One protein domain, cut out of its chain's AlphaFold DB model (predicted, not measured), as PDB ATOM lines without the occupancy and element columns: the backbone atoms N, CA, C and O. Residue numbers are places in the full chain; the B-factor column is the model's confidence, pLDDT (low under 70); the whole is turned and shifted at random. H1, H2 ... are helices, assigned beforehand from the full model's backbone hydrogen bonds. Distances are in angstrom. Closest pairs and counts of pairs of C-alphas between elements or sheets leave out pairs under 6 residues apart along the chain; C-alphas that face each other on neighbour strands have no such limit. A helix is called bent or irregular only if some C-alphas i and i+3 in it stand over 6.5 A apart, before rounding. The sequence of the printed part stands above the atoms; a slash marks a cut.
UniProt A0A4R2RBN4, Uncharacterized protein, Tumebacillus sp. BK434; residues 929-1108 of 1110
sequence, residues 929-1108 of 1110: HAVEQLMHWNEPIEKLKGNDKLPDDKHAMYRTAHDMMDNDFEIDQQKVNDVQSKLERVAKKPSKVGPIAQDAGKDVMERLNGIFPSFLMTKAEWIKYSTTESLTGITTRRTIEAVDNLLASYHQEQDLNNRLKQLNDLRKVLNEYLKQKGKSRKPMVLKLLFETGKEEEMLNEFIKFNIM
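AT A GLANCE: This is residues 929 to 1108 of the 1110 residues of an uncharacterized protein of Tumebacillus sp. BK434 (UniProt A0A4R2RBN4). Two groups of helices stand next to each other with the short helix H5 as the bridge between them: H2, H3 and H4 cross one another in a small cluster, and H6, H7 and H8 run up and down with their centres in a triangle, H7 at its corner touching both H6 and H8. H1 lies off to one side on a long loop, touching no helix. The printed part has 180 residues with eight named helices, H1 to H8 in order along the chain, and no named strand: the class is all helix. It is compact, with a radius of gyration of the C-alphas of 17.0 A, and spans 55 by 40 by 29 A.

HOW THE PARTS SIT: H1, residues 929 to 935, is close to but not clearly touching H8, residues 1082 to 1106; their closest C-alphas, Leu 934 and Pro 1083, are 7.7 A apart. H2, residues 954 to 965, is the hub, touching three helices. It touches H3, residues 973 to 983, at a steep tilt of 52 degrees, opposite ways, closest at C-alphas 961 and 979, 6.4 A. It touches H4, residues 990 to 1008, at a steep tilt of 53 degrees, the same way, closest at C-alphas 962 and 1000, 5.2 A. H3 and H4 form a helical hairpin, closest at C-alphas 980 and 997, 5.5 A. With residues 955 to 959 alone H2 touches H5, residues 1019 to 1026, about perpendicular but only just at 72 degrees, closest at C-alphas 959 and 1025, 5.7 A. H5 forms a hairpin with H6, residues 1041 to 1052, closest at C-alphas 1019 and 1044, 5.4 A; H6 touches it with residues 1044 to 1048 alone. H6 and H7, residues 1056 to 1075, form a hairpin at a shallow tilt of 15 degrees, closest at C-alphas 1050 and 1059, 5.6 A. H7 and H8 form another at 17 degrees, closest at C-alphas 1070 and 1085, 6.1 A. H6 and H8 are apart. Every O i to N i+4 pair is within hydrogen-bond range in H1, H2, H3, H5, H6 and H7, against 12 of 15 in H4 and 19 of 21 in H8.

IN THESE COORDINATES: H1 begins at C-alpha 929, (37.918, 15.198, -50.346). H4 measures 27.5 A from first to last C-alpha and is irregular, only just: C-alphas 991 and 994 are 6.8 A apart. H7 measures 28.9 A, and H8, 35.5 A, ends at C-alpha 1106, (49.080, -24.530, -51.970).

THE WHOLE: The C-alphas farthest apart, of Asn 947 and Met 1108, are 56.6 A apart. The printed part has no cut. The links H1 to H2 and H5 to H6 are long; in the latter, residues 1029 to 1030 pair antiparallel with 1033 to 1034. Mean pLDDT of the printed part is 72.8; 60 residues are under 70, among them 929 to 952 and 1102 to 1108.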
ATOM      1  N   HIS A 929      38.251  14.961 -51.758       36.06
ATOM      2  CA  HIS A 929      37.918  15.198 -50.346       36.06
ATOM      3  C   HIS A 929      37.902  13.912 -49.487       36.06
ATOM      4  O   HIS A 929      38.332  13.921 -48.338       36.06
ATOM      5  N   ALA A 930      37.417  12.784 -50.014       33.94
ATOM      6  CA  ALA A 930      37.465  11.487 -49.337       33.94
ATOM      7  C   ALA A 930      38.870  10.854 -49.358       33.94
ATOM      8  O   ALA A 930      39.223  10.165 -48.406       33.94
ATOM      9  N   VAL A 931      39.686  11.104 -50.392       35.69
ATOM     10  CA  VAL A 931      41.116  10.733 -50.391       35.69
ATOM     11  C   VAL A 931      41.888  11.577 -49.376       35.69
ATOM     12  O   VAL A 931      42.667  11.031 -48.610       35.69
ATOM     13  N   GLU A 932      41.635  12.880 -49.300       35.78
ATOM     14  CA  GLU A 932      42.244  13.799 -48.333       35.78
ATOM     15  C   GLU A 932      41.828  13.443 -46.898       35.78
ATOM     16  O   GLU A 932      42.686  13.312 -46.031       35.78
ATOM     17  N   GLN A 933      40.546  13.145 -46.646       38.16
ATOM     18  CA  GLN A 933      40.087  12.648 -45.339       38.16
ATOM     19  C   GLN A 933      40.663  11.273 -44.953       38.16
ATOM     20  O   GLN A 933      40.734  10.974 -43.764       38.16
ATOM     21  N   LEU A 934      41.103  10.453 -45.914       34.97
ATOM     22  CA  LEU A 934      41.845   9.212 -45.651       34.97
ATOM     23  C   LEU A 934      43.333   9.473 -45.386       34.97
ATOM     24  O   LEU A 934      43.871   9.012 -44.383       34.97
ATOM     25  N   MET A 935      43.983  10.255 -46.252       33.03
ATOM     26  CA  MET A 935      45.392  10.659 -46.144       33.03
ATOM     27  C   MET A 935      45.671  11.482 -44.875       33.03
ATOM     28  O   MET A 935      46.806  11.537 -44.410       33.03
ATOM     29  N   HIS A 936      44.648  12.125 -44.308       39.62
ATOM     30  CA  HIS A 936      44.712  12.851 -43.039       39.62
ATOM     31  C   HIS A 936      44.135  12.071 -41.851       39.62
ATOM     32  O   HIS A 936      44.111  12.602 -40.744       39.62
ATOM     33  N   TRP A 937      43.691  10.818 -42.021       38.12
ATOM     34  CA  TRP A 937      43.259  10.022 -40.867       38.12
ATOM     35  C   TRP A 937      44.454   9.557 -40.026       38.12
ATOM     36  O   TRP A 937      44.411   9.632 -38.801       38.12
ATOM     37  N   ASN A 938      45.568   9.243 -40.696       39.81
ATOM     38  CA  ASN A 938      46.896   9.157 -40.091       39.81
ATOM     39  C   ASN A 938      47.587  10.537 -40.083       39.81
ATOM     40  O   ASN A 938      48.708  10.674 -40.570       39.81
ATOM     41  N   GLU A 939      46.955  11.573 -39.513       41.78
ATOM     42  CA  GLU A 939      47.734  12.670 -38.922       41.78
ATOM     43  C   GLU A 939      48.527  12.069 -37.748       41.78
ATOM     44  O   GLU A 939      47.910  11.669 -36.756       41.78
ATOM     45  N   PRO A 940      49.867  11.946 -37.816       45.56
ATOM     46  CA  PRO A 940      50.597  11.303 -36.737       45.56
ATOM     47  C   PRO A 940      50.541  12.172 -35.482       45.56
ATOM     48  O   PRO A 940      50.367  13.391 -35.548       45.56
ATOM     49  N   ILE A 941      50.821  11.548 -34.338       52.25
ATOM     50  CA  ILE A 941      51.019  12.199 -33.029       52.25
ATOM     51  C   ILE A 941      51.925  13.451 -33.119       52.25
ATOM     52  O   ILE A 941      51.750  14.411 -32.374       52.25
ATOM     53  N   GLU A 942      52.837  13.475 -34.092       46.72
ATOM     54  CA  GLU A 942      53.737  14.572 -34.472       46.72
ATOM     55  C   GLU A 942      53.046  15.903 -34.839       46.72
ATOM     56  O   GLU A 942      53.670  16.962 -34.728       46.72
ATOM     57  N   LYS A 943      51.772  15.891 -35.260       44.19
ATOM     58  CA  LYS A 943      51.011  17.116 -35.574       44.19
ATOM     59  C   LYS A 943      50.312  17.749 -34.364       44.19
ATOM     60  O   LYS A 943      49.932  18.919 -34.448       44.19
ATOM     61  N   LEU A 944      50.205  17.050 -33.229       52.06
ATOM     62  CA  LEU A 944      49.633  17.583 -31.984       52.06
ATOM     63  C   LEU A 944      50.603  18.574 -31.312       52.06
ATOM     64  O   LEU A 944      51.342  18.251 -30.381       52.06
ATOM     65  N   LYS A 945      50.621  19.817 -31.807       37.97
ATOM     66  CA  LYS A 945      51.504  20.883 -31.315       37.97
ATOM     67  C   LYS A 945      51.013  21.478 -29.990       37.97
ATOM     68  O   LYS A 945      50.293  22.471 -29.966       37.97
ATOM     69  N   GLY A 946      51.503  20.935 -28.877       58.81
ATOM     70  CA  GLY A 946      51.403  21.560 -27.554       58.81
ATOM     71  C   GLY A 946      50.304  20.972 -26.670       58.81
ATOM     72  O   GLY A 946      50.456  19.870 -26.155       58.81
ATOM     73  N   ASN A 947      49.235  21.734 -26.423       45.75
ATOM     74  CA  ASN A 947      48.242  21.406 -25.386       45.75
ATOM     75  C   ASN A 947      47.135  20.427 -25.829       45.75
ATOM     76  O   ASN A 947      46.372  19.954 -24.980       45.75
ATOM     77  N   ASP A 948      47.041  20.105 -27.120       53.44
ATOM     78  CA  ASP A 948      45.979  19.256 -27.670       53.44
ATOM     79  C   ASP A 948      46.207  17.771 -27.364       53.44
ATOM     80  O   ASP A 948      46.791  17.013 -28.136       53.44
ATOM     81  N   LYS A 949      45.723  17.347 -26.193       60.22
ATOM     82  CA  LYS A 949      45.772  15.949 -25.749       60.22
ATOM     83  C   LYS A 949      44.600  15.118 -26.283       60.22
ATOM     84  O   LYS A 949      43.440  15.548 -26.207       60.22
ATOM     85  N   LEU A 950      44.897  13.882 -26.694       63.69
ATOM     86  CA  LEU A 950      43.928  12.874 -27.148       63.69
ATOM     87  C   LEU A 950      42.756  12.701 -26.155       63.69
ATOM     88  O   LEU A 950      42.971  12.776 -24.939       63.69
ATOM     89  N   PRO A 951      41.516  12.467 -26.632       63.56
ATOM     90  CA  PRO A 951      40.362  12.174 -25.777       63.56
ATOM     91  C   PRO A 951      40.594  11.002 -24.811       63.56
ATOM     92  O   PRO A 951      41.335  10.075 -25.113       63.56
ATOM     93  N   ASP A 952      39.895  11.002 -23.673       68.62
ATOM     94  CA  ASP A 952      39.934   9.908 -22.681       68.62
ATOM     95  C   ASP A 952      39.023   8.707 -23.060       68.62
ATOM     96  O   ASP A 952      38.624   7.928 -22.195       68.62
ATOM     97  N   ASP A 953      38.698   8.579 -24.355       74.94
ATOM     98  CA  ASP A 953      37.909   7.503 -24.980       74.94
ATOM     99  C   ASP A 953      38.814   6.279 -25.217       74.94
ATOM    100  O   ASP A 953      39.814   6.366 -25.942       74.94
ATOM    101  N   LYS A 954      38.465   5.126 -24.617       80.06
ATOM    102  CA  LYS A 954      39.246   3.882 -24.767       80.06
ATOM    103  C   LYS A 954      39.312   3.445 -26.233       80.06
ATOM    104  O   LYS A 954      40.362   3.003 -26.685       80.06
ATOM    105  N   HIS A 955      38.219   3.581 -26.977       79.69
ATOM    106  CA  HIS A 955      38.126   3.166 -28.372       79.69
ATOM    107  C   HIS A 955      38.878   4.112 -29.315       79.69
ATOM    108  O   HIS A 955      39.430   3.653 -30.312       79.69
ATOM    109  N   ALA A 956      38.954   5.412 -29.008       75.75
ATOM    110  CA  ALA A 956      39.818   6.336 -29.747       75.75
ATOM    111  C   ALA A 956      41.299   5.985 -29.559       75.75
ATOM    112  O   ALA A 956      42.002   5.800 -30.548       75.75
ATOM    113  N   MET A 957      41.749   5.814 -28.309       78.44
ATOM    114  CA  MET A 957      43.131   5.406 -28.022       78.44
ATOM    115  C   MET A 957      43.456   4.015 -28.593       78.44
ATOM    116  O   MET A 957      44.558   3.819 -29.097       78.44
ATOM    117  N   TYR A 958      42.499   3.078 -28.575       84.75
ATOM    118  CA  TYR A 958      42.644   1.755 -29.192       84.75
ATOM    119  C   TYR A 958      42.843   1.849 -30.708       84.75
ATOM    120  O   TYR A 958      43.776   1.242 -31.222       84.75
ATOM    121  N   ARG A 959      42.014   2.634 -31.418       84.31
ATOM    122  CA  ARG A 959      42.184   2.866 -32.862       84.31
ATOM    123  C   ARG A 959      43.564   3.437 -33.168       84.31
ATOM    124  O   ARG A 959      44.298   2.823 -33.921       84.31
ATOM    125  N   THR A 960      43.973   4.527 -32.514       79.44
ATOM    126  CA  THR A 960      45.288   5.132 -32.784       79.44
ATOM    127  C   THR A 960      46.455   4.191 -32.455       79.44
ATOM    128  O   THR A 960      47.449   4.202 -33.172       79.44
ATOM    129  N   ALA A 961      46.350   3.344 -31.424       81.94
ATOM    130  CA  ALA A 961      47.352   2.305 -31.163       81.94
ATOM    131  C   ALA A 961      47.402   1.262 -32.292       81.94
ATOM    132  O   ALA A 961      48.473   0.984 -32.823       81.94
ATOM    133  N   HIS A 962      46.239   0.739 -32.685       87.06
ATOM    134  CA  HIS A 962      46.070  -0.227 -33.771       87.06
ATOM    135  C   HIS A 962      46.605   0.310 -35.106       87.06
ATOM    136  O   HIS A 962      47.483  -0.300 -35.707       87.06
ATOM    137  N   ASP A 963      46.173   1.507 -35.504       81.44
ATOM    138  CA  ASP A 963      46.538   2.173 -36.759       81.44
ATOM    139  C   ASP A 963      48.032   2.530 -36.848       81.44
ATOM    140  O   ASP A 963      48.551   2.726 -37.945       81.44
ATOM    141  N   MET A 964      48.747   2.593 -35.717       76.06
ATOM    142  CA  MET A 964      50.207   2.746 -35.674       76.06
ATOM    143  C   MET A 964      50.966   1.409 -35.745       76.06
ATOM    144  O   MET A 964      52.149   1.409 -36.084       76.06
ATOM    145  N   MET A 965      50.322   0.285 -35.424       78.94
ATOM    146  CA  MET A 965      50.928  -1.054 -35.434       78.94
ATOM    147  C   MET A 965      50.701  -1.782 -36.767       78.94
ATOM    148  O   MET A 965      51.629  -2.389 -37.296       78.94
ATOM    149  N   ASP A 966      49.500  -1.642 -37.329       72.81
ATOM    150  CA  ASP A 966      48.936  -2.315 -38.516       72.81
ATOM    151  C   ASP A 966      49.547  -1.888 -39.878       72.81
ATOM    152  O   ASP A 966      49.080  -2.297 -40.943       72.81
ATOM    153  N   ASN A 967      50.595  -1.054 -39.874       59.25
ATOM    154  CA  ASN A 967      51.267  -0.608 -41.105       59.25
ATOM    155  C   ASN A 967      52.367  -1.561 -41.596       59.25
ATOM    156  O   ASN A 967      52.614  -1.590 -42.800       59.25
ATOM    157  N   ASP A 968      52.983  -2.351 -40.709       56.50
ATOM    158  CA  ASP A 968      54.074  -3.272 -41.069       56.50
ATOM    159  C   ASP A 968      53.693  -4.716 -40.731       56.50
ATOM    160  O   ASP A 968      53.036  -4.967 -39.720       56.50
ATOM    161  N   PHE A 969      54.131  -5.655 -41.573       55.78
ATOM    162  CA  PHE A 969      53.786  -7.081 -41.482       55.78
ATOM    163  C   PHE A 969      54.480  -7.808 -40.318       55.78
ATOM    164  O   PHE A 969      54.045  -8.878 -39.901       55.78
ATOM    165  N   GLU A 970      55.532  -7.203 -39.767       61.41
ATOM    166  CA  GLU A 970      56.214  -7.654 -38.558       61.41
ATOM    167  C   GLU A 970      55.835  -6.731 -37.385       61.41
ATOM    168  O   GLU A 970      55.949  -5.497 -37.443       61.41
ATOM    169  N   ILE A 971      55.337  -7.341 -36.308       73.75
ATOM    170  CA  ILE A 971      55.011  -6.678 -35.044       73.75
ATOM    171  C   ILE A 971      55.623  -7.509 -33.926       73.75
ATOM    172  O   ILE A 971      55.250  -8.663 -33.724       73.75
ATOM    173  N   ASP A 972      56.536  -6.894 -33.184       79.00
ATOM    174  CA  ASP A 972      57.137  -7.456 -31.987       79.00
ATOM    175  C   ASP A 972      56.741  -6.648 -30.737       79.00
ATOM    176  O   ASP A 972      56.086  -5.598 -30.796       79.00
ATOM    177  N   GLN A 973      57.161  -7.128 -29.567       82.06
ATOM    178  CA  GLN A 973      56.892  -6.435 -28.308       82.06
ATOM    179  C   GLN A 973      57.606  -5.071 -28.224       82.06
ATOM    180  O   GLN A 973      57.124  -4.182 -27.519       82.06
ATOM    181  N   GLN A 974      58.719  -4.865 -28.941       83.44
ATOM    182  CA  GLN A 974      59.426  -3.583 -28.961       83.44
ATOM    183  C   GLN A 974      58.591  -2.507 -29.668       83.44
ATOM    184  O   GLN A 974      58.383  -1.431 -29.106       83.44
ATOM    185  N   LYS A 975      58.018  -2.815 -30.835       81.88
ATOM    186  CA  LYS A 975      57.101  -1.938 -31.574       81.88
ATOM    187  C   LYS A 975      55.851  -1.597 -30.758       81.88
ATOM    188  O   LYS A 975      55.423  -0.442 -30.747       81.88
ATOM    189  N   VAL A 976      55.296  -2.563 -30.017       85.00
ATOM    190  CA  VAL A 976      54.174  -2.318 -29.090       85.00
ATOM    191  C   VAL A 976      54.566  -1.311 -27.998       85.00
ATOM    192  O   VAL A 976      53.829  -0.353 -27.751       85.00
ATOM    193  N   ASN A 977      55.753  -1.469 -27.403       86.75
ATOM    194  CA  ASN A 977      56.282  -0.557 -26.384       86.75
ATOM    195  C   ASN A 977      56.581   0.848 -26.951       86.75
ATOM    196  O   ASN A 977      56.349   1.850 -26.271       86.75
ATOM    197  N   ASP A 978      57.045   0.949 -28.198       85.31
ATOM    198  CA  ASP A 978      57.293   2.222 -28.888       85.31
ATOM    199  C   ASP A 978      55.997   2.988 -29.181       85.31
ATOM    200  O   ASP A 978      55.930   4.205 -28.980       85.31
ATOM    201  N   VAL A 979      54.945   2.297 -29.630       82.69
ATOM    202  CA  VAL A 979      53.625   2.902 -29.865       82.69
ATOM    203  C   VAL A 979      52.983   3.340 -28.546       82.69
ATOM    204  O   VAL A 979      52.495   4.471 -28.466       82.69
ATOM    205  N   GLN A 980      53.075   2.528 -27.483       87.44
ATOM    206  CA  GLN A 980      52.717   2.942 -26.118       87.44
ATOM    207  C   GLN A 980      53.463   4.230 -25.727       87.44
ATOM    208  O   GLN A 980      52.838   5.232 -25.379       87.44
ATOM    209  N   SER A 981      54.790   4.240 -25.870       84.19
ATOM    210  CA  SER A 981      55.657   5.370 -25.506       84.19
ATOM    211  C   SER A 981      55.412   6.627 -26.349       84.19
ATOM    212  O   SER A 981      55.778   7.731 -25.939       84.19
ATOM    213  N   LYS A 982      54.832   6.509 -27.549       83.56
ATOM    214  CA  LYS A 982      54.381   7.647 -28.371       83.56
ATOM    215  C   LYS A 982      53.016   8.161 -27.899       83.56
ATOM    216  O   LYS A 982      52.866   9.365 -27.711       83.56
ATOM    217  N   LEU A 983      52.057   7.273 -27.628       80.25
ATOM    218  CA  LEU A 983      50.715   7.628 -27.147       80.25
ATOM    219  C   LEU A 983      50.709   8.228 -25.732       80.25
ATOM    220  O   LEU A 983      49.978   9.187 -25.481       80.25
ATOM    221  N   GLU A 984      51.546   7.736 -24.816       83.75
ATOM    222  CA  GLU A 984      51.654   8.263 -23.446       83.75
ATOM    223  C   GLU A 984      52.033   9.751 -23.401       83.75
ATOM    224  O   GLU A 984      51.580  10.472 -22.513       83.75
ATOM    225  N   ARG A 985      52.790  10.242 -24.391       79.62
ATOM    226  CA  ARG A 985      53.175  11.660 -24.501       79.62
ATOM    227  C   ARG A 985      52.008  12.595 -24.845       79.62
ATOM    228  O   ARG A 985      52.094  13.781 -24.538       79.62
ATOM    229  N   VAL A 986      50.925  12.085 -25.439       76.19
ATOM    230  CA  VAL A 986      49.776  12.889 -25.915       76.19
ATOM    231  C   VAL A 986      48.418  12.486 -25.325       76.19
ATOM    232  O   VAL A 986      47.433  13.198 -25.513       76.19
ATOM    233  N   ALA A 987      48.331  11.394 -24.568       75.94
ATOM    234  CA  ALA A 987      47.103  10.990 -23.886       75.94
ATOM    235  C   ALA A 987      46.723  11.931 -22.725       75.94
ATOM    236  O   ALA A 987      47.572  12.408 -21.965       75.94
ATOM    237  N   LYS A 988      45.415  12.141 -22.504       78.19
ATOM    238  CA  LYS A 988      44.913  12.841 -21.301       78.19
ATOM    239  C   LYS A 988      45.216  12.093 -19.997       78.19
ATOM    240  O   LYS A 988      45.372  12.743 -18.966       78.19
ATOM    241  N   LYS A 989      45.323  10.759 -20.040       81.50
ATOM    242  CA  LYS A 989      45.679   9.892 -18.903       81.50
ATOM    243  C   LYS A 989      46.694   8.825 -19.348       81.50
ATOM    244  O   LYS A 989      46.274   7.737 -19.739       81.50
ATOM    245  N   PRO A 990      48.012   9.106 -19.293       80.88
ATOM    246  CA  PRO A 990      49.052   8.182 -19.764       80.88
ATOM    247  C   PRO A 990      48.972   6.785 -19.130       80.88
ATOM    248  O   PRO A 990      49.115   5.789 -19.826       80.88
ATOM    249  N   SER A 991      48.597   6.687 -17.850       80.88
ATOM    250  CA  SER A 991      48.428   5.410 -17.135       80.88
ATOM    251  C   SER A 991      47.342   4.473 -17.692       80.88
ATOM    252  O   SER A 991      47.295   3.310 -17.301       80.88
ATOM    253  N   LYS A 992      46.475   4.937 -18.605       81.25
ATOM    254  CA  LYS A 992      45.545   4.074 -19.356       81.25
ATOM    255  C   LYS A 992      46.151   3.491 -20.638       81.25
ATOM    256  O   LYS A 992      45.589   2.541 -21.173       81.25
ATOM    257  N   VAL A 993      47.232   4.069 -21.162       83.62
ATOM    258  CA  VAL A 993      47.718   3.784 -22.520       83.62
ATOM    259  C   VAL A 993      48.325   2.392 -22.622       83.62
ATOM    260  O   VAL A 993      47.947   1.669 -23.534       83.62
ATOM    261  N   GLY A 994      49.196   1.988 -21.691       87.00
ATOM    262  CA  GLY A 994      49.863   0.678 -21.733       87.00
ATOM    263  C   GLY A 994      48.909  -0.504 -21.951       87.00
ATOM    264  O   GLY A 994      49.048  -1.195 -22.959       87.00
ATOM    265  N   PRO A 995      47.870  -0.689 -21.113       89.25
ATOM    266  CA  PRO A 995      46.878  -1.742 -21.326       89.25
ATOM    267  C   PRO A 995      46.121  -1.640 -22.659       89.25
ATOM    268  O   PRO A 995      45.713  -2.662 -23.191       89.25
ATOM    269  N   ILE A 996      45.924  -0.437 -23.216       87.12
ATOM    270  CA  ILE A 996      45.234  -0.236 -24.505       87.12
ATOM    271  C   ILE A 996      46.160  -0.556 -25.687       87.12
ATOM    272  O   ILE A 996      45.723  -1.182 -26.649       87.12
ATOM    273  N   ALA A 997      47.433  -0.163 -25.613       87.06
ATOM    274  CA  ALA A 997      48.442  -0.493 -26.614       87.06
ATOM    275  C   ALA A 997      48.740  -2.001 -26.625       87.06
ATOM    276  O   ALA A 997      48.867  -2.588 -27.692       87.06
ATOM    277  N   GLN A 998      48.766  -2.651 -25.458       89.19
ATOM    278  CA  GLN A 998      48.892  -4.107 -25.350       89.19
ATOM    279  C   GLN A 998      47.647  -4.839 -25.885       89.19
ATOM    280  O   GLN A 998      47.798  -5.812 -26.615       89.19
ATOM    281  N   ASP A 999      46.432  -4.355 -25.594       89.50
ATOM    282  CA  ASP A 999      45.158  -4.882 -26.132       89.50
ATOM    283  C   ASP A 999      45.098  -4.768 -27.672       89.50
ATOM    284  O   ASP A 999      44.686  -5.709 -28.345       89.50
ATOM    285  N   ALA A1000      45.571  -3.653 -28.247       87.75
ATOM    286  CA  ALA A1000      45.652  -3.460 -29.699       87.75
ATOM    287  C   ALA A1000      46.765  -4.297 -30.355       87.75
ATOM    288  O   ALA A1000      46.518  -4.978 -31.347       87.75
ATOM    289  N   GLY A1001      47.976  -4.282 -29.790       86.94
ATOM    290  CA  GLY A1001      49.110  -5.048 -30.307       86.94
ATOM    291  C   GLY A1001      48.865  -6.550 -30.260       86.94
ATOM    292  O   GLY A1001      49.232  -7.253 -31.199       86.94
ATOM    293  N   LYS A1002      48.178  -7.037 -29.216       88.44
ATOM    294  CA  LYS A1002      47.750  -8.433 -29.127       88.44
ATOM    295  C   LYS A1002      46.819  -8.811 -30.276       88.44
ATOM    296  O   LYS A1002      47.101  -9.800 -30.938       88.44
ATOM    297  N   ASP A1003      45.756  -8.046 -30.529       89.12
ATOM    298  CA  ASP A1003      44.785  -8.390 -31.578       89.12
ATOM    299  C   ASP A1003      45.442  -8.471 -32.966       89.12
ATOM    300  O   ASP A1003      45.190  -9.427 -33.701       89.12
ATOM    301  N   VAL A1004      46.336  -7.531 -33.309       85.81
ATOM    302  CA  VAL A1004      47.045  -7.577 -34.602       85.81
ATOM    303  C   VAL A1004      48.051  -8.736 -34.647       85.81
ATOM    304  O   VAL A1004      48.107  -9.457 -35.644       85.81
ATOM    305  N   MET A1005      48.794  -8.996 -33.562       84.38
ATOM    306  CA  MET A1005      49.682 -10.167 -33.484       84.38
ATOM    307  C   MET A1005      48.913 -11.498 -33.561       84.38
ATOM    308  O   MET A1005      49.420 -12.435 -34.171       84.38
ATOM    309  N   GLU A1006      47.705 -11.607 -32.999       83.56
ATOM    310  CA  GLU A1006      46.903 -12.841 -33.047       83.56
ATOM    311  C   GLU A1006      46.399 -13.169 -34.464       83.56
ATOM    312  O   GLU A1006      46.317 -14.349 -34.802       83.56
ATOM    313  N   ARG A1007      46.126 -12.170 -35.323       85.06
ATOM    314  CA  ARG A1007      45.767 -12.425 -36.736       85.06
ATOM    315  C   ARG A1007      46.950 -12.566 -37.691       85.06
ATOM    316  O   ARG A1007      46.812 -13.245 -38.704       85.06
ATOM    317  N   LEU A1008      48.106 -11.971 -37.388       81.44
ATOM    318  CA  LEU A1008      49.323 -12.167 -38.190       81.44
ATOM    319  C   LEU A1008      50.004 -13.514 -37.892       81.44
ATOM    320  O   LEU A1008      50.493 -14.156 -38.812       81.44
ATOM    321  N   ASN A1009      49.964 -13.991 -36.642       76.94
ATOM    322  CA  ASN A1009      50.496 -15.305 -36.245       76.94
ATOM    323  C   ASN A1009      49.448 -16.442 -36.325       76.94
ATOM    324  O   ASN A1009      49.617 -17.495 -35.708       76.94
ATOM    325  N   GLY A1010      48.337 -16.227 -37.038       68.62
ATOM    326  CA  GLY A1010      47.300 -17.238 -37.251       68.62
ATOM    327  C   GLY A1010      47.726 -18.340 -38.230       68.62
ATOM    328  O   GLY A1010      48.664 -18.172 -39.002       68.62
ATOM    329  N   ILE A1011      46.985 -19.460 -38.248       66.50
ATOM    330  CA  ILE A1011      47.209 -20.588 -39.186       66.50
ATOM    331  C   ILE A1011      47.189 -20.113 -40.651       66.50
ATOM    332  O   ILE A1011      47.953 -20.601 -41.478       66.50
ATOM    333  N   PHE A1012      46.342 -19.124 -40.941       72.12
ATOM    334  CA  PHE A1012      46.438 -18.276 -42.121       72.12
ATOM    335  C   PHE A1012      46.600 -16.830 -41.629       72.12
ATOM    336  O   PHE A1012      45.644 -16.310 -41.041       72.12
ATOM    337  N   PRO A1013      47.771 -16.191 -41.822       81.12
ATOM    338  CA  PRO A1013      47.964 -14.768 -41.556       81.12
ATOM    339  C   PRO A1013      46.933 -13.911 -42.302       81.12
ATOM    340  O   PRO A1013      46.479 -14.296 -43.381       81.12
ATOM    341  N   SER A1014      46.548 -12.761 -41.740       83.12
ATOM    342  CA  SER A1014      45.501 -11.918 -42.334       83.12
ATOM    343  C   SER A1014      45.671 -10.416 -42.079       83.12
ATOM    344  O   SER A1014      45.868  -9.953 -40.951       83.12
ATOM    345  N   PHE A1015      45.505  -9.629 -43.144       82.94
ATOM    346  CA  PHE A1015      45.334  -8.177 -43.103       82.94
ATOM    347  C   PHE A1015      43.929  -7.746 -42.659       82.94
ATOM    348  O   PHE A1015      43.756  -6.573 -42.336       82.94
ATOM    349  N   LEU A1016      42.935  -8.641 -42.632       86.69
ATOM    350  CA  LEU A1016      41.594  -8.309 -42.146       86.69
ATOM    351  C   LEU A1016      41.489  -8.443 -40.634       86.69
ATOM    352  O   LEU A1016      41.781  -9.499 -40.069       86.69
ATOM    353  N   MET A1017      40.930  -7.416 -39.992       88.56
ATOM    354  CA  MET A1017      40.572  -7.489 -38.576       88.56
ATOM    355  C   MET A1017      39.705  -8.719 -38.260       88.56
ATOM    356  O   MET A1017      38.775  -9.061 -38.998       88.56
ATOM    357  N   THR A1018      39.950  -9.361 -37.119       89.12
ATOM    358  CA  THR A1018      39.047 -10.402 -36.601       89.12
ATOM    359  C   THR A1018      37.690  -9.800 -36.210       89.12
ATOM    360  O   THR A1018      37.573  -8.596 -35.974       89.12
ATOM    361  N   LYS A1019      36.634 -10.617 -36.054       90.06
ATOM    362  CA  LYS A1019      35.329 -10.117 -35.557       90.06
ATOM    363  C   LYS A1019      35.460  -9.387 -34.209       90.06
ATOM    364  O   LYS A1019      34.785  -8.381 -34.006       90.06
ATOM    365  N   ALA A1020      36.302  -9.876 -33.296       86.50
ATOM    366  CA  ALA A1020      36.488  -9.273 -31.975       86.50
ATOM    367  C   ALA A1020      37.208  -7.916 -32.062       86.50
ATOM    368  O   ALA A1020      36.717  -6.912 -31.541       86.50
ATOM    369  N   GLU A1021      38.315  -7.879 -32.795       88.88
ATOM    370  CA  GLU A1021      39.122  -6.692 -33.089       88.88
ATOM    371  C   GLU A1021      38.302  -5.612 -33.811       88.88
ATOM    372  O   GLU A1021      38.247  -4.464 -33.367       88.88
ATOM    373  N   TRP A1022      37.556  -5.989 -34.855       89.69
ATOM    374  CA  TRP A1022      36.643  -5.098 -35.575       89.69
ATOM    375  C   TRP A1022      35.555  -4.521 -34.662       89.69
ATOM    376  O   TRP A1022      35.207  -3.342 -34.788       89.69
ATOM    377  N   ILE A1023      35.029  -5.296 -33.705       87.12
ATOM    378  CA  ILE A1023      34.100  -4.784 -32.687       87.12
ATOM    379  C   ILE A1023      34.795  -3.738 -31.800       87.12
ATOM    380  O   ILE A1023      34.229  -2.654 -31.630       87.12
ATOM    381  N   LYS A1024      36.012  -3.990 -31.289       86.75
ATOM    382  CA  LYS A1024      36.778  -2.994 -30.507       86.75
ATOM    383  C   LYS A1024      37.023  -1.715 -31.317       86.75
ATOM    384  O   LYS A1024      36.747  -0.618 -30.829       86.75
ATOM    385  N   TYR A1025      37.475  -1.866 -32.561       86.06
ATOM    386  CA  TYR A1025      37.886  -0.790 -33.462       86.06
ATOM    387  C   TYR A1025      36.716   0.103 -33.914       86.06
ATOM    388  O   TYR A1025      36.784   1.332 -33.835       86.06
ATOM    389  N   SER A1026      35.603  -0.503 -34.343       84.00
ATOM    390  CA  SER A1026      34.421   0.202 -34.877       84.00
ATOM    391  C   SER A1026      33.393   0.633 -33.815       84.00
ATOM    392  O   SER A1026      32.375   1.252 -34.145       84.00
ATOM    393  N   THR A1027      33.628   0.335 -32.535       82.69
ATOM    394  CA  THR A1027      32.828   0.884 -31.430       82.69
ATOM    395  C   THR A1027      33.205   2.344 -31.171       82.69
ATOM    396  O   THR A1027      34.375   2.720 -31.198       82.69
ATOM    397  N   THR A1028      32.207   3.186 -30.915       70.69
ATOM    398  CA  THR A1028      32.400   4.584 -30.508       70.69
ATOM    399  C   THR A1028      31.529   4.902 -29.304       70.69
ATOM    400  O   THR A1028      30.382   4.450 -29.218       70.69
ATOM    401  N   GLU A1029      32.058   5.691 -28.379       62.28
ATOM    402  CA  GLU A1029      31.276   6.260 -27.287       62.28
ATOM    403  C   GLU A1029      30.518   7.507 -27.767       62.28
ATOM    404  O   GLU A1029      30.885   8.163 -28.744       62.28
ATOM    405  N   SER A1030      29.411   7.812 -27.101       54.47
ATOM    406  CA  SER A1030      28.606   9.013 -27.321       54.47
ATOM    407  C   SER A1030      28.143   9.573 -25.979       54.47
ATOM    408  O   SER A1030      28.214   8.885 -24.962       54.47
ATOM    409  N   LEU A1031      27.622  10.803 -25.969       48.34
ATOM    410  CA  LEU A1031      27.107  11.462 -24.755       48.34
ATOM    411  C   LEU A1031      26.001  10.669 -24.028       48.34
ATOM    412  O   LEU A1031      25.725  10.946 -22.866       48.34
ATOM    413  N   THR A1032      25.381   9.685 -24.688       45.41
ATOM    414  CA  THR A1032      24.350   8.794 -24.129       45.41
ATOM    415  C   THR A1032      24.826   7.345 -23.928       45.41
ATOM    416  O   THR A1032      24.009   6.469 -23.650       45.41
ATOM    417  N   GLY A1033      26.133   7.077 -24.042       56.28
ATOM    418  CA  GLY A1033      26.751   5.762 -23.825       56.28
ATOM    419  C   GLY A1033      27.348   5.122 -25.085       56.28
ATOM    420  O   GLY A1033      27.544   5.776 -26.115       56.28
ATOM    421  N   ILE A1034      27.662   3.825 -24.994       62.12
ATOM    422  CA  ILE A1034      28.261   3.038 -26.086       62.12
ATOM    423  C   ILE A1034      27.276   2.944 -27.258       62.12
ATOM    424  O   ILE A1034      26.142   2.486 -27.112       62.12
ATOM    425  N   THR A1035      27.708   3.361 -28.449       63.12
ATOM    426  CA  THR A1035      26.832   3.385 -29.626       63.12
ATOM    427  C   THR A1035      26.554   1.977 -30.160       63.12
ATOM    428  O   THR A1035      27.464   1.222 -30.502       63.12
ATOM    429  N   THR A1036      25.277   1.622 -30.324       62.41
ATOM    430  CA  THR A1036      24.891   0.317 -30.890       62.41
ATOM    431  C   THR A1036      25.370   0.153 -32.342       62.41
ATOM    432  O   THR A1036      25.458   1.116 -33.117       62.41
ATOM    433  N   ARG A1037      25.733  -1.080 -32.717       72.31
ATOM    434  CA  ARG A1037      26.410  -1.397 -33.992       72.31
ATOM    435  C   ARG A1037      25.490  -1.951 -35.095       72.31
ATOM    436  O   ARG A1037      25.984  -2.223 -36.182       72.31
ATOM    437  N   ARG A1038      24.164  -1.932 -34.888       66.25
ATOM    438  CA  ARG A1038      23.048  -2.382 -35.771       66.25
ATOM    439  C   ARG A1038      23.130  -2.126 -37.282       66.25
ATOM    440  O   ARG A1038      22.353  -2.695 -38.034       66.25
ATOM    441  N   THR A1039      24.006  -1.242 -37.751       65.88
ATOM    442  CA  THR A1039      24.177  -0.960 -39.187       65.88
ATOM    443  C   THR A1039      25.416  -1.612 -39.809       65.88
ATOM    444  O   THR A1039      25.569  -1.520 -41.021       65.88
ATOM    445  N   ILE A1040      26.270  -2.271 -39.014       72.50
ATOM    446  CA  ILE A1040      27.470  -3.005 -39.459       72.50
ATOM    447  C   ILE A1040      27.518  -4.465 -38.968       72.50
ATOM    448  O   ILE A1040      28.495  -5.151 -39.229       72.50
ATOM    449  N   GLU A1041      26.466  -4.984 -38.329       79.19
ATOM    450  CA  GLU A1041      26.405  -6.384 -37.848       79.19
ATOM    451  C   GLU A1041      26.557  -7.425 -38.983       79.19
ATOM    452  O   GLU A1041      27.062  -8.525 -38.761       79.19
ATOM    453  N   ALA A1042      26.216  -7.063 -40.226       80.81
ATOM    454  CA  ALA A1042      26.508  -7.875 -41.412       80.81
ATOM    455  C   ALA A1042      28.020  -8.013 -41.697       80.81
ATOM    456  O   ALA A1042      28.462  -9.067 -42.147       80.81
ATOM    457  N   VAL A1043      28.814  -6.977 -41.397       84.88
ATOM    458  CA  VAL A1043      30.284  -7.003 -41.511       84.88
ATOM    459  C   VAL A1043      30.865  -7.956 -40.469       84.88
ATOM    460  O   VAL A1043      31.698  -8.789 -40.807       84.88
ATOM    461  N   ASP A1044      30.373  -7.898 -39.228       86.44
ATOM    462  CA  ASP A1044      30.826  -8.777 -38.144       86.44
ATOM    463  C   ASP A1044      30.689 -10.259 -38.510       86.44
ATOM    464  O   ASP A1044      31.569 -11.063 -38.216       86.44
ATOM    465  N   ASN A1045      29.563 -10.629 -39.124       86.25
ATOM    466  CA  ASN A1045      29.286 -12.016 -39.485       86.25
ATOM    467  C   ASN A1045      30.112 -12.468 -40.692       86.25
ATOM    468  O   ASN A1045      30.618 -13.582 -40.666       86.25
ATOM    469  N   LEU A1046      30.328 -11.602 -41.689       86.88
ATOM    470  CA  LEU A1046      31.201 -11.921 -42.821       86.88
ATOM    471  C   LEU A1046      32.676 -12.040 -42.404       86.88
ATOM    472  O   LEU A1046      33.349 -12.949 -42.877       86.88
ATOM    473  N   LEU A1047      33.159 -11.220 -41.461       90.69
ATOM    474  CA  LEU A1047      34.493 -11.395 -40.868       90.69
ATOM    475  C   LEU A1047      34.605 -12.691 -40.052       90.69
ATOM    476  O   LEU A1047      35.639 -13.350 -40.104       90.69
ATOM    477  N   ALA A1048      33.563 -13.088 -39.310       90.31
ATOM    478  CA  ALA A1048      33.572 -14.375 -38.612       90.31
ATOM    479  C   ALA A1048      33.623 -15.563 -39.576       90.31
ATOM    480  O   ALA A1048      34.443 -16.450 -39.359       90.31
ATOM    481  N   SER A1049      32.808 -15.568 -40.637       89.00
ATOM    482  CA  SER A1049      32.882 -16.609 -41.668       89.00
ATOM    483  C   SER A1049      34.269 -16.641 -42.310       89.00
ATOM    484  O   SER A1049      34.894 -17.697 -42.340       89.00
ATOM    485  N   TYR A1050      34.786 -15.478 -42.722       91.94
ATOM    486  CA  TYR A1050      36.065 -15.360 -43.421       91.94
ATOM    487  C   TYR A1050      37.230 -15.981 -42.636       91.94
ATOM    488  O   TYR A1050      38.020 -16.748 -43.183       91.94
ATOM    489  N   HIS A1051      37.311 -15.687 -41.334       88.12
ATOM    490  CA  HIS A1051      38.359 -16.223 -40.462       88.12
ATOM    491  C   HIS A1051      38.139 -17.694 -40.061       88.12
ATOM    492  O   HIS A1051      39.103 -18.358 -39.680       88.12
ATOM    493  N   GLN A1052      36.911 -18.216 -40.160       88.19
ATOM    494  CA  GLN A1052      36.572 -19.625 -39.890       88.19
ATOM    495  C   GLN A1052      36.739 -20.545 -41.106       88.19
ATOM    496  O   GLN A1052      36.979 -21.739 -40.935       88.19
ATOM    497  N   GLU A1053      36.607 -20.011 -42.319       88.12
ATOM    498  CA  GLU A1053      36.765 -20.750 -43.568       88.12
ATOM    499  C   GLU A1053      38.196 -21.299 -43.722       88.12
ATOM    500  O   GLU A1053      39.168 -20.650 -43.323       88.12
ATOM    501  N   GLN A1054      38.330 -22.489 -44.311       82.06
ATOM    502  CA  GLN A1054      39.619 -23.166 -44.511       82.06
ATOM    503  C   GLN A1054      39.955 -23.400 -45.988       82.06
ATOM    504  O   GLN A1054      41.136 -23.469 -46.319       82.06
ATOM    505  N   ASP A1055      38.967 -23.457 -46.887       85.00
ATOM    506  CA  ASP A1055      39.253 -23.443 -48.324       85.00
ATOM    507  C   ASP A1055      39.550 -22.010 -48.798       85.00
ATOM    508  O   ASP A1055      38.767 -21.077 -48.594       85.00
ATOM    509  N   LEU A1056      40.695 -21.825 -49.459       80.44
ATOM    510  CA  LEU A1056      41.169 -20.502 -49.868       80.44
ATOM    511  C   LEU A1056      40.299 -19.858 -50.966       80.44
ATOM    512  O   LEU A1056      40.187 -18.632 -51.020       80.44
ATOM    513  N   ASN A1057      39.628 -20.654 -51.804       80.31
ATOM    514  CA  ASN A1057      38.717 -20.146 -52.836       80.31
ATOM    515  C   ASN A1057      37.401 -19.658 -52.207       80.31
ATOM    516  O   ASN A1057      36.867 -18.611 -52.583       80.31
ATOM    517  N   ASN A1058      36.904 -20.368 -51.193       82.88
ATOM    518  CA  ASN A1058      35.781 -19.940 -50.370       82.88
ATOM    519  C   ASN A1058      36.137 -18.705 -49.529       82.88
ATOM    520  O   ASN A1058      35.304 -17.799 -49.443       82.88
ATOM    521  N   ARG A1059      37.367 -18.586 -48.997       84.19
ATOM    522  CA  ARG A1059      37.855 -17.331 -48.386       84.19
ATOM    523  C   ARG A1059      37.788 -16.175 -49.382       84.19
ATOM    524  O   ARG A1059      37.189 -15.148 -49.073       84.19
ATOM    525  N   LEU A1060      38.305 -16.356 -50.600       80.75
ATOM    526  CA  LEU A1060      38.273 -15.336 -51.656       80.75
ATOM    527  C   LEU A1060      36.835 -14.952 -52.068       80.75
ATOM    528  O   LEU A1060      36.549 -13.786 -52.356       80.75
ATOM    529  N   LYS A1061      35.895 -15.901 -52.041       85.00
ATOM    530  CA  LYS A1061      34.464 -15.628 -52.234       85.00
ATOM    531  C   LYS A1061      33.885 -14.784 -51.091       85.00
ATOM    532  O   LYS A1061      33.274 -13.749 -51.351       85.00
ATOM    533  N   GLN A1062      34.120 -15.179 -49.841       85.56
ATOM    534  CA  GLN A1062      33.632 -14.468 -48.653       85.56
ATOM    535  C   GLN A1062      34.245 -13.063 -48.522       85.56
ATOM    536  O   GLN A1062      33.557 -12.124 -48.120       85.56
ATOM    537  N   LEU A1063      35.495 -12.883 -48.961       84.94
ATOM    538  CA  LEU A1063      36.163 -11.586 -49.098       84.94
ATOM    539  C   LEU A1063      35.424 -10.653 -50.074       84.94
ATOM    540  O   LEU A1063      35.279  -9.455 -49.819       84.94
ATOM    541  N   ASN A1064      34.909 -11.195 -51.178       78.69
ATOM    542  CA  ASN A1064      34.149 -10.429 -52.163       78.69
ATOM    543  C   ASN A1064      32.702 -10.135 -51.712       78.69
ATOM    544  O   ASN A1064      32.201  -9.033 -51.958       78.69
ATOM    545  N   ASP A1065      32.064 -11.032 -50.953       84.19
ATOM    546  CA  ASP A1065      30.795 -10.738 -50.269       84.19
ATOM    547  C   ASP A1065      30.964  -9.646 -49.186       84.19
ATOM    548  O   ASP A1065      30.156  -8.714 -49.101       84.19
ATOM    549  N   LEU A1066      32.064  -9.678 -48.423       82.69
ATOM    550  CA  LEU A1066      32.459  -8.621 -47.482       82.69
ATOM    551  C   LEU A1066      32.636  -7.271 -48.197       82.69
ATOM    552  O   LEU A1066      31.987  -6.287 -47.826       82.69
ATOM    553  N   ARG A1067      33.435  -7.220 -49.272       81.56
ATOM    554  CA  ARG A1067      33.615  -6.019 -50.114       81.56
ATOM    555  C   ARG A1067      32.295  -5.426 -50.589       81.56
ATOM    556  O   ARG A1067      32.148  -4.200 -50.588       81.56
ATOM    557  N   LYS A1068      31.332  -6.264 -50.983       79.69
ATOM    558  CA  LYS A1068      30.002  -5.822 -51.418       79.69
ATOM    559  C   LYS A1068      29.257  -5.099 -50.290       79.69
ATOM    560  O   LYS A1068      28.808  -3.970 -50.495       79.69
ATOM    561  N   VAL A1069      29.202  -5.686 -49.091       82.12
ATOM    562  CA  VAL A1069      28.541  -5.084 -47.916       82.12
ATOM    563  C   VAL A1069      29.217  -3.778 -47.480       82.12
ATOM    564  O   VAL A1069      28.524  -2.792 -47.212       82.12
ATOM    565  N   LEU A1070      30.553  -3.714 -47.476       79.06
ATOM    566  CA  LEU A1070      31.295  -2.483 -47.164       79.06
ATOM    567  C   LEU A1070      30.978  -1.366 -48.181       79.06
ATOM    568  O   LEU A1070      30.651  -0.239 -47.799       79.06
ATOM    569  N   ASN A1071      30.966  -1.689 -49.480       69.88
ATOM    570  CA  ASN A1071      30.587  -0.753 -50.543       69.88
ATOM    571  C   ASN A1071      29.124  -0.283 -50.450       69.88
ATOM    572  O   ASN A1071      28.822   0.870 -50.768       69.88
ATOM    573  N   GLU A1072      28.196  -1.143 -50.031       76.19
ATOM    574  CA  GLU A1072      26.794  -0.771 -49.802       76.19
ATOM    575  C   GLU A1072      26.619   0.126 -48.567       76.19
ATOM    576  O   GLU A1072      25.806   1.054 -48.596       76.19
ATOM    577  N   TYR A1073      27.419  -0.064 -47.512       73.19
ATOM    578  CA  TYR A1073      27.426   0.822 -46.344       73.19
ATOM    579  C   TYR A1073      27.937   2.230 -46.687       73.19
ATOM    580  O   TYR A1073      27.321   3.231 -46.308       73.19
ATOM    581  N   LEU A1074      29.032   2.327 -47.448       66.94
ATOM    582  CA  LEU A1074      29.639   3.606 -47.841       66.94
ATOM    583  C   LEU A1074      28.707   4.469 -48.707       66.94
ATOM    584  O   LEU A1074      28.737   5.696 -48.591       66.94
ATOM    585  N   LYS A1075      27.825   3.857 -49.506       65.44
ATOM    586  CA  LYS A1075      26.810   4.559 -50.316       65.44
ATOM    587  C   LYS A1075      25.684   5.185 -49.480       65.44
ATOM    588  O   LYS A1075      25.049   6.139 -49.927       65.44
ATOM    589  N   GLN A1076      25.427   4.699 -48.264       66.62
ATOM    590  CA  GLN A1076      24.331   5.202 -47.426       66.62
ATOM    591  C   GLN A1076      24.684   6.561 -46.791       66.62
ATOM    592  O   GLN A1076      25.794   6.776 -46.296       66.62
ATOM    593  N   LYS A1077      23.743   7.513 -46.796       47.97
ATOM    594  CA  LYS A1077      23.912   8.830 -46.151       47.97
ATOM    595  C   LYS A1077      23.735   8.719 -44.625       47.97
ATOM    596  O   LYS A1077      23.072   7.805 -44.143       47.97
ATOM    597  N   GLY A1078      24.350   9.631 -43.867       55.22
ATOM    598  CA  GLY A1078      24.171   9.738 -42.407       55.22
ATOM    599  C   GLY A1078      24.793   8.621 -41.550       55.22
ATOM    600  O   GLY A1078      24.425   8.474 -40.389       55.22
ATOM    601  N   LYS A1079      25.712   7.811 -42.090       66.31
ATOM    602  CA  LYS A1079      26.397   6.744 -41.336       66.31
ATOM    603  C   LYS A1079      27.650   7.268 -40.629       66.31
ATOM    604  O   LYS A1079      28.527   7.819 -41.286       66.31
ATOM    605  N   SER A1080      27.766   7.032 -39.323       62.41
ATOM    606  CA  SER A1080      28.884   7.516 -38.494       62.41
ATOM    607  C   SER A1080      30.189   6.726 -38.646       62.41
ATOM    608  O   SER A1080      31.259   7.288 -38.447       62.41
ATOM    609  N   ARG A1081      30.135   5.439 -39.016       71.50
ATOM    610  CA  ARG A1081      31.309   4.539 -39.027       71.50
ATOM    611  C   ARG A1081      31.986   4.407 -40.395       71.50
ATOM    612  O   ARG A1081      32.678   3.424 -40.651       71.50
ATOM    613  N   LYS A1082      31.779   5.379 -41.294       69.44
ATOM    614  CA  LYS A1082      32.379   5.351 -42.640       69.44
ATOM    615  C   LYS A1082      33.911   5.257 -42.636       69.44
ATOM    616  O   LYS A1082      34.381   4.437 -43.411       69.44
ATOM    617  N   PRO A1083      34.676   5.976 -41.787       65.19
ATOM    618  CA  PRO A1083      36.137   5.847 -41.770       65.19
ATOM    619  C   PRO A1083      36.601   4.412 -41.484       65.19
ATOM    620  O   PRO A1083      37.361   3.853 -42.265       65.19
ATOM    621  N   MET A1084      36.042   3.761 -40.453       78.75
ATOM    622  CA  MET A1084      36.379   2.366 -40.126       78.75
ATOM    623  C   MET A1084      36.020   1.398 -41.263       78.75
ATOM    624  O   MET A1084      36.810   0.529 -41.609       78.75
ATOM    625  N   VAL A1085      34.833   1.553 -41.862       75.31
ATOM    626  CA  VAL A1085      34.379   0.715 -42.989       75.31
ATOM    627  C   VAL A1085      35.237   0.928 -44.239       75.31
ATOM    628  O   VAL A1085      35.433  -0.004 -45.015       75.31
ATOM    629  N   LEU A1086      35.752   2.141 -44.437       64.19
ATOM    630  CA  LEU A1086      36.605   2.495 -45.566       64.19
ATOM    631  C   LEU A1086      38.028   1.941 -45.389       64.19
ATOM    632  O   LEU A1086      38.573   1.421 -46.356       64.19
ATOM    633  N   LYS A1087      38.581   1.943 -44.165       75.88
ATOM    634  CA  LYS A1087      39.847   1.255 -43.849       75.88
ATOM    635  C   LYS A1087      39.746  -0.253 -44.075       75.88
ATOM    636  O   LYS A1087      40.515  -0.792 -44.864       75.88
ATOM    637  N   LEU A1088      38.726  -0.898 -43.500       77.81
ATOM    638  CA  LEU A1088      38.484  -2.331 -43.690       77.81
ATOM    639  C   LEU A1088      38.308  -2.689 -45.178       77.81
ATOM    640  O   LEU A1088      38.746  -3.746 -45.619       77.81
ATOM    641  N   LEU A1089      37.733  -1.794 -45.994       73.62
ATOM    642  CA  LEU A1089      37.656  -1.993 -47.443       73.62
ATOM    643  C   LEU A1089      39.041  -1.976 -48.122       73.62
ATOM    644  O   LEU A1089      39.261  -2.790 -49.017       73.62
ATOM    645  N   PHE A1090      39.987  -1.131 -47.694       65.38
ATOM    646  CA  PHE A1090      41.377  -1.199 -48.177       65.38
ATOM    647  C   PHE A1090      42.116  -2.447 -47.682       65.38
ATOM    648  O   PHE A1090      42.879  -3.033 -48.448       65.38
ATOM    649  N   GLU A1091      41.857  -2.896 -46.451       76.44
ATOM    650  CA  GLU A1091      42.386  -4.164 -45.927       76.44
ATOM    651  C   GLU A1091      41.949  -5.348 -46.812       76.44
ATOM    652  O   GLU A1091      42.788  -6.175 -47.163       76.44
ATOM    653  N   THR A1092      40.702  -5.372 -47.320       76.62
ATOM    654  CA  THR A1092      40.285  -6.401 -48.306       76.62
ATOM    655  C   THR A1092      41.067  -6.363 -49.624       76.62
ATOM    656  O   THR A1092      41.003  -7.321 -50.393       76.62
ATOM    657  N   GLY A1093      41.754  -5.260 -49.941       67.19
ATOM    658  CA  GLY A1093      42.655  -5.164 -51.090       67.19
ATOM    659  C   GLY A1093      43.917  -5.990 -50.858       67.19
ATOM    660  O   GLY A1093      44.176  -6.926 -51.608       67.19
ATOM    661  N   LYS A1094      44.629  -5.695 -49.761       73.69
ATOM    662  CA  LYS A1094      45.831  -6.432 -49.336       73.69
ATOM    663  C   LYS A1094      45.548  -7.925 -49.113       73.69
ATOM    664  O   LYS A1094      46.358  -8.779 -49.456       73.69
ATOM    665  N   GLU A1095      44.380  -8.243 -48.556       80.75
ATOM    666  CA  GLU A1095      43.975  -9.623 -48.273       80.75
ATOM    667  C   GLU A1095      43.735 -10.454 -49.543       80.75
ATOM    668  O   GLU A1095      44.058 -11.637 -49.579       80.75
ATOM    669  N   GLU A1096      43.201  -9.849 -50.610       78.81
ATOM    670  CA  GLU A1096      43.031 -10.548 -51.890       78.81
ATOM    671  C   GLU A1096      44.381 -10.857 -52.538       78.81
ATOM    672  O   GLU A1096      44.535 -11.914 -53.147       78.81
ATOM    673  N   GLU A1097      45.361  -9.966 -52.394       72.94
ATOM    674  CA  GLU A1097      46.727 -10.190 -52.862       72.94
ATOM    675  C   GLU A1097      47.351 -11.391 -52.127       72.94
ATOM    676  O   GLU A1097      47.714 -12.372 -52.779       72.94
ATOM    677  N   MET A1098      47.316 -11.396 -50.786       78.38
ATOM    678  CA  MET A1098      47.837 -12.500 -49.965       78.38
ATOM    679  C   MET A1098      47.121 -13.840 -50.231       78.38
ATOM    680  O   MET A1098      47.778 -14.865 -50.413       78.38
ATOM    681  N   LEU A1099      45.784 -13.855 -50.322       74.88
ATOM    682  CA  LEU A1099      45.036 -15.075 -50.661       74.88
ATOM    683  C   LEU A1099      45.403 -15.610 -52.045       74.88
ATOM    684  O   LEU A1099      45.562 -16.818 -52.206       74.88
ATOM    685  N   ASN A1100      45.540 -14.741 -53.050       72.25
ATOM    686  CA  ASN A1100      45.919 -15.172 -54.395       72.25
ATOM    687  C   ASN A1100      47.367 -15.674 -54.464       72.25
ATOM    688  O   ASN A1100      47.694 -16.414 -55.390       72.25
ATOM    689  N   GLU A1101      48.238 -15.307 -53.525       72.00
ATOM    690  CA  GLU A1101      49.548 -15.941 -53.357       72.00
ATOM    691  C   GLU A1101      49.433 -17.296 -52.651       72.00
ATOM    692  O   GLU A1101      49.909 -18.292 -53.195       72.00
ATOM    693  N   PHE A1102      48.717 -17.394 -51.525       69.44
ATOM    694  CA  PHE A1102      48.501 -18.673 -50.835       69.44
ATOM    695  C   PHE A1102      47.790 -19.723 -51.707       69.44
ATOM    696  O   PHE A1102      48.145 -20.898 -51.640       69.44
ATOM    697  N   ILE A1103      46.845 -19.328 -52.570       68.62
ATOM    698  CA  ILE A1103      46.208 -20.234 -53.544       68.62
ATOM    699  C   ILE A1103      47.254 -20.793 -54.519       68.62
ATOM    700  O   ILE A1103      47.289 -22.001 -54.742       68.62
ATOM    701  N   LYS A1104      48.143 -19.948 -55.062       61.78
ATOM    702  CA  LYS A1104      49.218 -20.395 -55.968       61.78
ATOM    703  C   LYS A1104      50.205 -21.325 -55.259       61.78
ATOM    704  O   LYS A1104      50.597 -22.325 -55.846       61.78
ATOM    705  N   PHE A1105      50.581 -21.020 -54.015       50.59
ATOM    706  CA  PHE A1105      51.534 -21.831 -53.253       50.59
ATOM    707  C   PHE A1105      50.956 -23.177 -52.793       50.59
ATOM    708  O   PHE A1105      51.634 -24.189 -52.942       50.59
ATOM    709  N   ASN A1106      49.702 -23.245 -52.325       48.00
ATOM    710  CA  ASN A1106      49.080 -24.530 -51.970       48.00
ATOM    711  C   ASN A1106      48.852 -25.441 -53.190       48.00
ATOM    712  O   ASN A1106      48.898 -26.658 -53.050       48.00
ATOM    713  N   ILE A1107      48.669 -24.876 -54.390       41.53
ATOM    714  CA  ILE A1107      48.604 -25.639 -55.652       41.53
ATOM    715  C   ILE A1107      49.989 -26.179 -56.080       41.53
ATOM    716  O   ILE A1107      50.057 -27.054 -56.934       41.53
ATOM    717  N   MET A1108      51.092 -25.717 -55.474       33.22
ATOM    718  CA  MET A1108      52.449 -26.262 -55.674       33.22
ATOM    719  C   MET A1108      52.893 -27.241 -54.568       33.22
ATOM    720  O   MET A1108      54.024 -27.723 -54.606       33.22
TER     721      MET A1108